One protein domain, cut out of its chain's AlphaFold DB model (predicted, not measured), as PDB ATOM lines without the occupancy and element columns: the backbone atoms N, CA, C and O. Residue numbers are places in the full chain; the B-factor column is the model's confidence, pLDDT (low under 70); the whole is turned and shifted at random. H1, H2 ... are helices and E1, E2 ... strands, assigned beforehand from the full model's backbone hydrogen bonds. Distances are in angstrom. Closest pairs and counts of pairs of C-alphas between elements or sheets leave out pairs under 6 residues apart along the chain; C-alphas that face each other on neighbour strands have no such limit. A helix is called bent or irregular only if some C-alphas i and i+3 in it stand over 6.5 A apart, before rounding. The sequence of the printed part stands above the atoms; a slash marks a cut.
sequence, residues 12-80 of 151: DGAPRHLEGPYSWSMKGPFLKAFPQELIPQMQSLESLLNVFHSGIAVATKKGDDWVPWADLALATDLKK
ATOM      1  N   ASP A  12     257.122 252.487 201.245       89.19
ATOM      2  CA  ASP A  12     257.066 252.626 202.698       89.19
ATOM      3  C   ASP A  12     255.823 251.909 203.258       89.19
ATOM      4  O   ASP A  12     254.786 251.797 202.597       89.19
ATOM      5  N   GLY A  13     255.943 251.351 204.466       90.81
ATOM      6  CA  GLY A  13     254.877 250.557 205.091       90.81
ATOM      7  C   GLY A  13     254.664 249.163 204.481       90.81
ATOM      8  O   GLY A  13     253.671 248.508 204.795       90.81
ATOM      9  N   ALA A  14     255.557 248.688 203.608       95.88
ATOM     10  CA  ALA A  14     255.526 247.307 203.138       95.88
ATOM     11  C   ALA A  14     255.766 246.306 204.293       95.88
ATOM     12  O   ALA A  14     256.696 246.503 205.084       95.88
ATOM     13  N   PRO A  15     254.976 245.220 204.389       96.19
ATOM     14  CA  PRO A  15     255.090 244.252 205.474       96.19
ATOM     15  C   PRO A  15     256.425 243.496 205.439       96.19
ATOM     16  O   PRO A  15     256.814 242.949 204.409       96.19
ATOM     17  N   ARG A  16     257.107 243.415 206.589       96.44
ATOM     18  CA  ARG A  16     258.377 242.680 206.768       96.44
ATOM     19  C   ARG A  16     258.239 241.598 207.836       96.44
ATOM     20  O   ARG A  16     258.814 241.678 208.926       96.44
ATOM     21  N   HIS A  17     257.422 240.602 207.518       96.88
ATOM     22  CA  HIS A  17     256.989 239.559 208.452       96.88
ATOM     23  C   HIS A  17     257.894 238.317 208.489       96.88
ATOM     24  O   HIS A  17     257.472 237.283 208.986       96.88
ATOM     25  N   LEU A  18     259.127 238.414 207.991       97.31
ATOM     26  CA  LEU A  18     260.135 237.356 208.107       97.31
ATOM     27  C   LEU A  18     261.201 237.757 209.131       97.31
ATOM     28  O   LEU A  18     261.526 238.945 209.262       97.31
ATOM     29  N   GLU A  19     261.707 236.778 209.870       96.00
ATOM     30  CA  GLU A  19     262.849 236.903 210.775       96.00
ATOM     31  C   GLU A  19     264.167 236.726 210.012       96.00
ATOM     32  O   GLU A  19     264.262 235.924 209.093       96.00
ATOM     33  N   GLY A  20     265.205 237.474 210.392       93.25
ATOM     34  CA  GLY A  20     266.529 237.366 209.773       93.25
ATOM     35  C   GLY A  20     266.773 238.278 208.556       93.25
ATOM     36  O   GLY A  20     265.953 239.145 208.224       93.25
ATOM     37  N   PRO A  21     267.959 238.154 207.929       95.88
ATOM     38  CA  PRO A  21     268.430 239.081 206.908       95.88
ATOM     39  C   PRO A  21     267.810 238.782 205.536       95.88
ATOM     40  O   PRO A  21     268.228 237.886 204.798       95.88
ATOM     41  N   TYR A  22     266.837 239.609 205.163       96.12
ATOM     42  CA  TYR A  22     266.174 239.564 203.865       96.12
ATOM     43  C   TYR A  22     266.362 240.859 203.090       96.12
ATOM     44  O   TYR A  22     266.205 241.959 203.624       96.12
ATOM     45  N   SER A  23     266.605 240.714 201.791       94.62
ATOM     46  CA  SER A  23     266.428 241.791 200.830       94.62
ATOM     47  C   SER A  23     265.009 241.771 200.280       94.62
ATOM     48  O   SER A  23     264.451 240.708 200.000       94.62
ATOM     49  N   TRP A  24     264.429 242.956 200.120       95.06
ATOM     50  CA  TRP A  24     263.029 243.138 199.754       95.06
ATOM     51  C   TRP A  24     262.943 243.859 198.418       95.06
ATOM     52  O   TRP A  24     263.620 244.865 198.206       95.06
ATOM     53  N   SER A  25     262.089 243.377 197.522       93.81
ATOM     54  CA  SER A  25     261.873 244.012 196.223       93.81
ATOM     55  C   SER A  25     260.461 243.788 195.711       93.81
ATOM     56  O   SER A  25     259.796 242.812 196.064       93.81
ATOM     57  N   MET A  26     259.993 244.697 194.856       93.94
ATOM     58  CA  MET A  26     258.743 244.491 194.131       93.94
ATOM     59  C   MET A  26     259.013 243.738 192.814       93.94
ATOM     60  O   MET A  26     259.944 244.060 192.070       93.94
ATOM     61  N   LYS A  27     258.184 242.731 192.507       90.00
ATOM     62  CA  LYS A  27     258.126 242.040 191.205       90.00
ATOM     63  C   LYS A  27     256.684 242.071 190.702       90.00
ATOM     64  O   LYS A  27     255.861 241.234 191.078       90.00
ATOM     65  N   GLY A  28     256.365 243.065 189.874       90.62
ATOM     66  CA  GLY A  28     254.974 243.387 189.546       90.62
ATOM     67  C   GLY A  28     254.217 243.803 190.817       90.62
ATOM     68  O   GLY A  28     254.730 244.637 191.560       90.62
ATOM     69  N   PRO A  29     253.040 243.223 191.117       93.56
ATOM     70  CA  PRO A  29     252.295 243.557 192.329       93.56
ATOM     71  C   PRO A  29     252.822 242.836 193.581       93.56
ATOM     72  O   PRO A  29     252.343 243.105 194.678       93.56
ATOM     73  N   PHE A  30     253.767 241.902 193.446       95.06
ATOM     74  CA  PHE A  30     254.256 241.104 194.568       95.06
ATOM     75  C   PHE A  30     255.409 241.796 195.285       95.06
ATOM     76  O   PHE A  30     256.407 242.141 194.653       95.06
ATOM     77  N   LEU A  31     255.303 241.907 196.605       97.25
ATOM     78  CA  LEU A  31     256.445 242.092 197.487       97.25
ATOM     79  C   LEU A  31     257.129 240.743 197.673       97.25
ATOM     80  O   LEU A  31     256.502 239.772 198.108       97.25
ATOM     81  N   LYS A  32     258.417 240.691 197.354       95.75
ATOM     82  CA  LYS A  32     259.244 239.507 197.519       95.75
ATOM     83  C   LYS A  32     260.331 239.736 198.551       95.75
ATOM     84  O   LYS A  32     260.893 240.826 198.626       95.75
ATOM     85  N   ALA A  33     260.633 238.679 199.290       96.56
ATOM     86  CA  ALA A  33     261.797 238.588 200.150       96.56
ATOM     87  C   ALA A  33     262.778 237.569 199.569       96.56
ATOM     88  O   ALA A  33     262.374 236.504 199.097       96.56
ATOM     89  N   PHE A  34     264.062 237.890 199.602       94.75
ATOM     90  CA  PHE A  34     265.131 236.991 199.190       94.75
ATOM     91  C   PHE A  34     266.237 236.985 200.253       94.75
ATOM     92  O   PHE A  34     266.589 238.075 200.716       94.75
ATOM     93  N   PRO A  35     266.776 235.818 200.657       94.62
ATOM     94  CA  PRO A  35     267.852 235.760 201.644       94.62
ATOM     95  C   PRO A  35     269.015 236.661 201.226       94.62
ATOM     96  O   PRO A  35     269.555 236.517 200.127       94.62
ATOM     97  N   GLN A  36     269.377 237.627 202.073       94.69
ATOM     98  CA  GLN A  36     270.299 238.701 201.690       94.69
ATOM     99  C   GLN A  36     271.675 238.168 201.264       94.69
ATOM    100  O   GLN A  36     272.276 238.679 200.321       94.69
ATOM    101  N   GLU A  37     272.138 237.109 201.920       95.00
ATOM    102  CA  GLU A  37     273.440 236.476 201.686       95.00
ATOM    103  C   GLU A  37     273.550 235.787 200.318       95.00
ATOM    104  O   GLU A  37     274.652 235.594 199.810       95.00
ATOM    105  N   LEU A  38     272.415 235.439 199.700       93.94
ATOM    106  CA  LEU A  38     272.367 234.729 198.421       93.94
ATOM    107  C   LEU A  38     272.176 235.662 197.216       93.94
ATOM    108  O   LEU A  38     272.039 235.192 196.082       93.94
ATOM    109  N   ILE A  39     272.107 236.981 197.433       91.56
ATOM    110  CA  ILE A  39     271.871 237.948 196.352       91.56
ATOM    111  C   ILE A  39     272.901 237.855 195.220       91.56
ATOM    112  O   ILE A  39     272.466 237.833 194.066       91.56
ATOM    113  N   PRO A  40     274.221 237.783 195.481       92.25
ATOM    114  CA  PRO A  40     275.203 237.689 194.402       92.25
ATOM    115  C   PRO A  40     274.962 236.473 193.495       92.25
ATOM    116  O   PRO A  40     274.943 236.598 192.273       92.25
ATOM    117  N   GLN A  41     274.682 235.313 194.093       93.31
ATOM    118  CA  GLN A  41     274.390 234.061 193.396       93.31
ATOM    119  C   GLN A  41     273.106 234.188 192.577       93.31
ATOM    120  O   GLN A  41     273.057 233.763 191.423       93.31
ATOM    121  N   MET A  42     272.076 234.812 193.151       90.31
ATOM    122  CA  MET A  42     270.819 235.064 192.458       90.31
ATOM    123  C   MET A  42     271.022 235.930 191.213       90.31
ATOM    124  O   MET A  42     270.535 235.583 190.140       90.31
ATOM    125  N   GLN A  43     271.779 237.022 191.331       89.44
ATOM    126  CA  GLN A  43     272.087 237.909 190.207       89.44
ATOM    127  C   GLN A  43     272.872 237.181 189.109       89.44
ATOM    128  O   GLN A  43     272.577 237.351 187.924       89.44
ATOM    129  N   SER A  44     273.830 236.327 189.488       92.31
ATOM    130  CA  SER A  44     274.534 235.468 188.532       92.31
ATOM    131  C   SER A  44     273.571 234.521 187.809       92.31
ATOM    132  O   SER A  44     273.608 234.449 186.581       92.31
ATOM    133  N   LEU A  45     272.663 233.852 188.526       91.31
ATOM    134  CA  LEU A  45     271.669 232.957 187.924       91.31
ATOM    135  C   LEU A  45     270.699 233.700 186.993       91.31
ATOM    136  O   LEU A  45     270.447 233.221 185.892       91.31
ATOM    137  N   GLU A  46     270.198 234.879 187.373       88.69
ATOM    138  CA  GLU A  46     269.297 235.691 186.531       88.69
ATOM    139  C   GLU A  46     269.961 236.190 185.242       88.69
ATOM    140  O   GLU A  46     269.275 236.444 184.251       88.69
ATOM    141  N   SER A  47     271.290 236.319 185.233       90.69
ATOM    142  CA  SER A  47     272.043 236.688 184.031       90.69
ATOM    143  C   SER A  47     272.143 235.548 183.009       90.69
ATOM    144  O   SER A  47     272.324 235.810 181.818       90.69
ATOM    145  N   LEU A  48     271.992 234.300 183.462       94.81
ATOM    146  CA  LEU A  48     272.189 233.090 182.657       94.81
ATOM    147  C   LEU A  48     270.883 232.351 182.353       94.81
ATOM    148  O   LEU A  48     270.776 231.686 181.324       94.81
ATOM    149  N   LEU A  49     269.892 232.445 183.242       94.19
ATOM    150  CA  LEU A  49     268.670 231.653 183.202       94.19
ATOM    151  C   LEU A  49     267.427 232.539 183.194       94.19
ATOM    152  O   LEU A  49     267.372 233.600 183.814       94.19
ATOM    153  N   ASN A  50     266.365 232.040 182.562       90.25
ATOM    154  CA  ASN A  50     265.039 232.611 182.741       90.25
ATOM    155  C   ASN A  50     264.449 232.150 184.083       90.25
ATOM    156  O   ASN A  50     263.834 231.088 184.180       90.25
ATOM    157  N   VAL A  51     264.652 232.946 185.129       85.38
ATOM    158  CA  VAL A  51     264.161 232.642 186.476       85.38
ATOM    159  C   VAL A  51     262.641 232.829 186.564       85.38
ATOM    160  O   VAL A  51     262.125 233.947 186.677       85.38
ATOM    161  N   PHE A  52     261.916 231.709 186.596       84.12
ATOM    162  CA  PHE A  52     260.458 231.686 186.759       84.12
ATOM    163  C   PHE A  52     260.008 232.078 188.174       84.12
ATOM    164  O   PHE A  52     259.073 232.865 188.340       84.12
ATOM    165  N   HIS A  53     260.690 231.578 189.206       84.94
ATOM    166  CA  HIS A  53     260.388 231.862 190.606       84.94
ATOM    167  C   HIS A  53     261.675 232.093 191.403       84.94
ATOM    168  O   HIS A  53     262.697 231.471 191.141       84.94
ATOM    169  N   SER A  54     261.609 233.012 192.362       87.69
ATOM    170  CA  SER A  54     262.726 233.394 193.221       87.69
ATOM    171  C   SER A  54     262.212 233.986 194.523       87.69
ATOM    172  O   SER A  54     261.242 234.758 194.504       87.69
ATOM    173  N   GLY A  55     262.874 233.623 195.621       92.69
ATOM    174  CA  GLY A  55     262.538 234.081 196.966       92.69
ATOM    175  C   GLY A  55     261.129 233.698 197.408       92.69
ATOM    176  O   GLY A  55     260.470 232.861 196.802       92.69
ATOM    177  N   ILE A  56     260.658 234.360 198.455       96.25
ATOM    178  CA  ILE A  56     259.332 234.173 199.035       96.25
ATOM    179  C   ILE A  56     258.443 235.315 198.551       96.25
ATOM    180  O   ILE A  56     258.797 236.487 198.698       96.25
ATOM    181  N   ALA A  57     257.281 235.005 197.976       96.44
ATOM    182  CA  ALA A  57     256.244 236.015 197.794       96.44
ATOM    183  C   ALA A  57     255.575 236.276 199.151       96.44
ATOM    184  O   ALA A  57     254.944 235.394 199.725       96.44
ATOM    185  N   VAL A  58     255.750 237.490 199.672       97.69
ATOM    186  CA  VAL A  58     255.333 237.869 201.031       97.69
ATOM    187  C   VAL A  58     253.900 238.379 201.013       97.69
ATOM    188  O   VAL A  58     253.050 237.942 201.785       97.69
ATOM    189  N   ALA A  59     253.630 239.310 200.105       97.88
ATOM    190  CA  ALA A  59     252.332 239.938 199.959       97.88
ATOM    191  C   ALA A  59     252.135 240.435 198.527       97.88
ATOM    192  O   ALA A  59     253.091 240.638 197.777       97.88
ATOM    193  N   THR A  60     250.886 240.690 198.170       97.19
ATOM    194  CA  THR A  60     250.500 241.380 196.942       97.19
ATOM    195  C   THR A  60     249.989 242.770 197.301       97.19
ATOM    196  O   THR A  60     249.075 242.900 198.118       97.19
ATOM    197  N   LYS A  61     250.537 243.816 196.677       96.44
ATOM    198  CA  LYS A  61     250.020 245.183 196.790       96.44
ATOM    199  C   LYS A  61     248.734 245.311 195.976       96.44
ATOM    200  O   LYS A  61     248.735 245.030 194.776       96.44
ATOM    201  N   LYS A  62     247.638 245.734 196.611       94.31
ATOM    202  CA  LYS A  62     246.347 245.972 195.952       94.31
ATOM    203  C   LYS A  62     245.749 247.297 196.425       94.31
ATOM    204  O   LYS A  62     245.129 247.355 197.483       94.31
ATOM    205  N   GLY A  63     245.914 248.346 195.616       91.88
ATOM    206  CA  GLY A  63     245.624 249.712 196.060       91.88
ATOM    207  C   GLY A  63     246.479 250.031 197.285       91.88
ATOM    208  O   GLY A  63     247.680 249.758 197.281       91.88
ATOM    209  N   ASP A  64     245.846 250.497 198.356       90.25
ATOM    210  CA  ASP A  64     246.538 250.790 199.613       90.25
ATOM    211  C   ASP A  64     246.744 249.558 200.507       90.25
ATOM    212  O   ASP A  64     247.590 249.589 201.398       90.25
ATOM    213  N   ASP A  65     246.089 248.431 200.215       94.50
ATOM    214  CA  ASP A  65     246.140 247.215 201.036       94.50
ATOM    215  C   ASP A  65     247.306 246.284 200.643       94.50
ATOM    216  O   ASP A  65     247.736 246.230 199.483       94.50
ATOM    217  N   TRP A  66     247.797 245.511 201.612       97.50
ATOM    218  CA  TRP A  66     248.783 244.448 201.418       97.50
ATOM    219  C   TRP A  66     248.133 243.103 201.723       97.50
ATOM    220  O   TRP A  66     247.870 242.763 202.873       97.50
ATOM    221  N   VAL A  67     247.884 242.313 200.680       97.88
ATOM    222  CA  VAL A  67     247.279 240.987 200.831       97.88
ATOM    223  C   VAL A  67     248.390 239.971 201.104       97.88
ATOM    224  O   VAL A  67     249.202 239.767 200.200       97.88
ATOM    225  N   PRO A  68     248.458 239.321 202.282       98.25
ATOM    226  CA  PRO A  68     249.478 238.314 202.545       98.25
ATOM    227  C   PRO A  68     249.365 237.163 201.553       98.25
ATOM    228  O   PRO A  68     248.266 236.750 201.165       98.25
ATOM    229  N   TRP A  69     250.515 236.660 201.124       97.56
ATOM    230  CA  TRP A  69     250.584 235.589 200.145       97.56
ATOM    231  C   TRP A  69     250.853 234.243 200.814       97.56
ATOM    232  O   TRP A  69     251.502 234.163 201.851       97.56
ATOM    233  N   ALA A  70     250.363 233.164 200.207       96.88
ATOM    234  CA  ALA A  70     250.447 231.829 200.791       96.88
ATOM    235  C   ALA A  70     251.888 231.340 201.015       96.88
ATOM    236  O   ALA A  70     252.114 230.556 201.928       96.88
ATOM    237  N   ASP A  71     252.861 231.803 200.221       96.69
ATOM    238  CA  ASP A  71     254.271 231.412 200.396       96.69
ATOM    239  C   ASP A  71     254.833 231.904 201.736       96.69
ATOM    240  O   ASP A  71     255.626 231.197 202.345       96.69
ATOM    241  N   LEU A  72     254.368 233.058 202.235       97.94
ATOM    242  CA  LEU A  72     254.750 233.571 203.551       97.94
ATOM    243  C   LEU A  72     254.331 232.625 204.682       97.94
ATOM    244  O   LEU A  72     255.089 232.439 205.623       97.94
ATOM    245  N   ALA A  73     253.147 232.012 204.594       96.88
ATOM    246  CA  ALA A  73     252.690 231.073 205.619       96.88
ATOM    247  C   ALA A  73     253.530 229.793 205.656       96.88
ATOM    248  O   ALA A  73     253.633 229.165 206.698       96.88
ATOM    249  N   LEU A  74     254.131 229.405 204.530       95.25
ATOM    250  CA  LEU A  74     254.980 228.217 204.441       95.25
ATOM    251  C   LEU A  74     256.446 228.508 204.797       95.25
ATOM    252  O   LEU A  74     257.252 227.581 204.848       95.25
ATOM    253  N   ALA A  75     256.798 229.775 205.021       96.25
ATOM    254  CA  ALA A  75     258.133 230.169 205.435       96.25
ATOM    255  C   ALA A  75     258.381 229.742 206.889       96.25
ATOM    256  O   ALA A  75     257.577 230.012 207.781       96.25
ATOM    257  N   THR A  76     259.510 229.079 207.135       93.75
ATOM    258  CA  THR A  76     259.883 228.576 208.470       93.75
ATOM    259  C   THR A  76     260.202 229.684 209.470       93.75
ATOM    260  O   THR A  76     260.183 229.460 210.674       93.75
ATOM    261  N   ASP A  77     260.500 230.868 208.959       95.56
ATOM    262  CA  ASP A  77     260.938 232.076 209.650       95.56
ATOM    263  C   ASP A  77     259.890 233.200 209.578       95.56
ATOM    264  O   ASP A  77     260.196 234.380 209.762       95.56
ATOM    265  N   LEU A  78     258.625 232.848 209.324       97.12
ATOM    266  CA  LEU A  78     257.497 233.747 209.544       97.12
ATOM    267  C   LEU A  78     257.432 234.171 211.019       97.12
ATOM    268  O   LEU A  78     257.303 233.330 211.911       97.12
ATOM    269  N   LYS A  79     257.394 235.485 211.260       95.81
ATOM    270  CA  LYS A  79     257.047 236.074 212.561       95.81
ATOM    271  C   LYS A  79     255.631 235.656 212.945       95.81
ATOM    272  O   LYS A  79     254.658 236.130 212.356       95.81
ATOM    273  N   LYS A  80     255.503 234.741 213.906       83.19
ATOM    274  CA  LYS A  80     254.216 234.106 214.253       83.19
ATOM    275  C   LYS A  80     253.175 235.082 214.812       83.19
ATOM    276  O   LYS A  80     251.988 234.783 214.757       83.19
TER     277      LYS A  80
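This is residues 12 to 80 of the 151 residues of the protein "rRNA cytosine-C5-methyltransferase" of Bacteroidales bacterium (UniProt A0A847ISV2). Two hairpins, E1-E2 and E3-E4, make one twisted sheet, with H1 off one end and short H2 beside E3. The printed part has 69 residues with two named helices and four named strands, E1 E2 H1 E3 E4 H2; the sheet, E1 E2 E3 E4, is antiparallel. The class is mixed, the whole compact, radius of gyration of the C-alphas 12.3 A, spans 35 by 25 by 22 A.

Between E1, residues 22 to 27, and E2, residues 30 to 35, N 25 and O 32 are 3.0 A apart. H1, residues 36 to 48, only grazes the sheet; 6 of its 9 O i to N i+4 pairs are within hydrogen-bond range. E3, residues 56 to 62, neighbours E2, N 58 and O 31 2.9 A apart, and E4, residues 65 to 68, N 60 and O 67 2.8 A apart.

E1 begins at C-alpha 22 (266.174, 239.564, 203.865). H1, 19.9 A long, is irregular: C-alphas 37 and 40 are 7.6 A apart. H2, residues 70 to 73, ends at C-alpha 73 (252.690, 231.073, 205.619).

The printed part has no cut; no printed residue is under 70 in pLDDT.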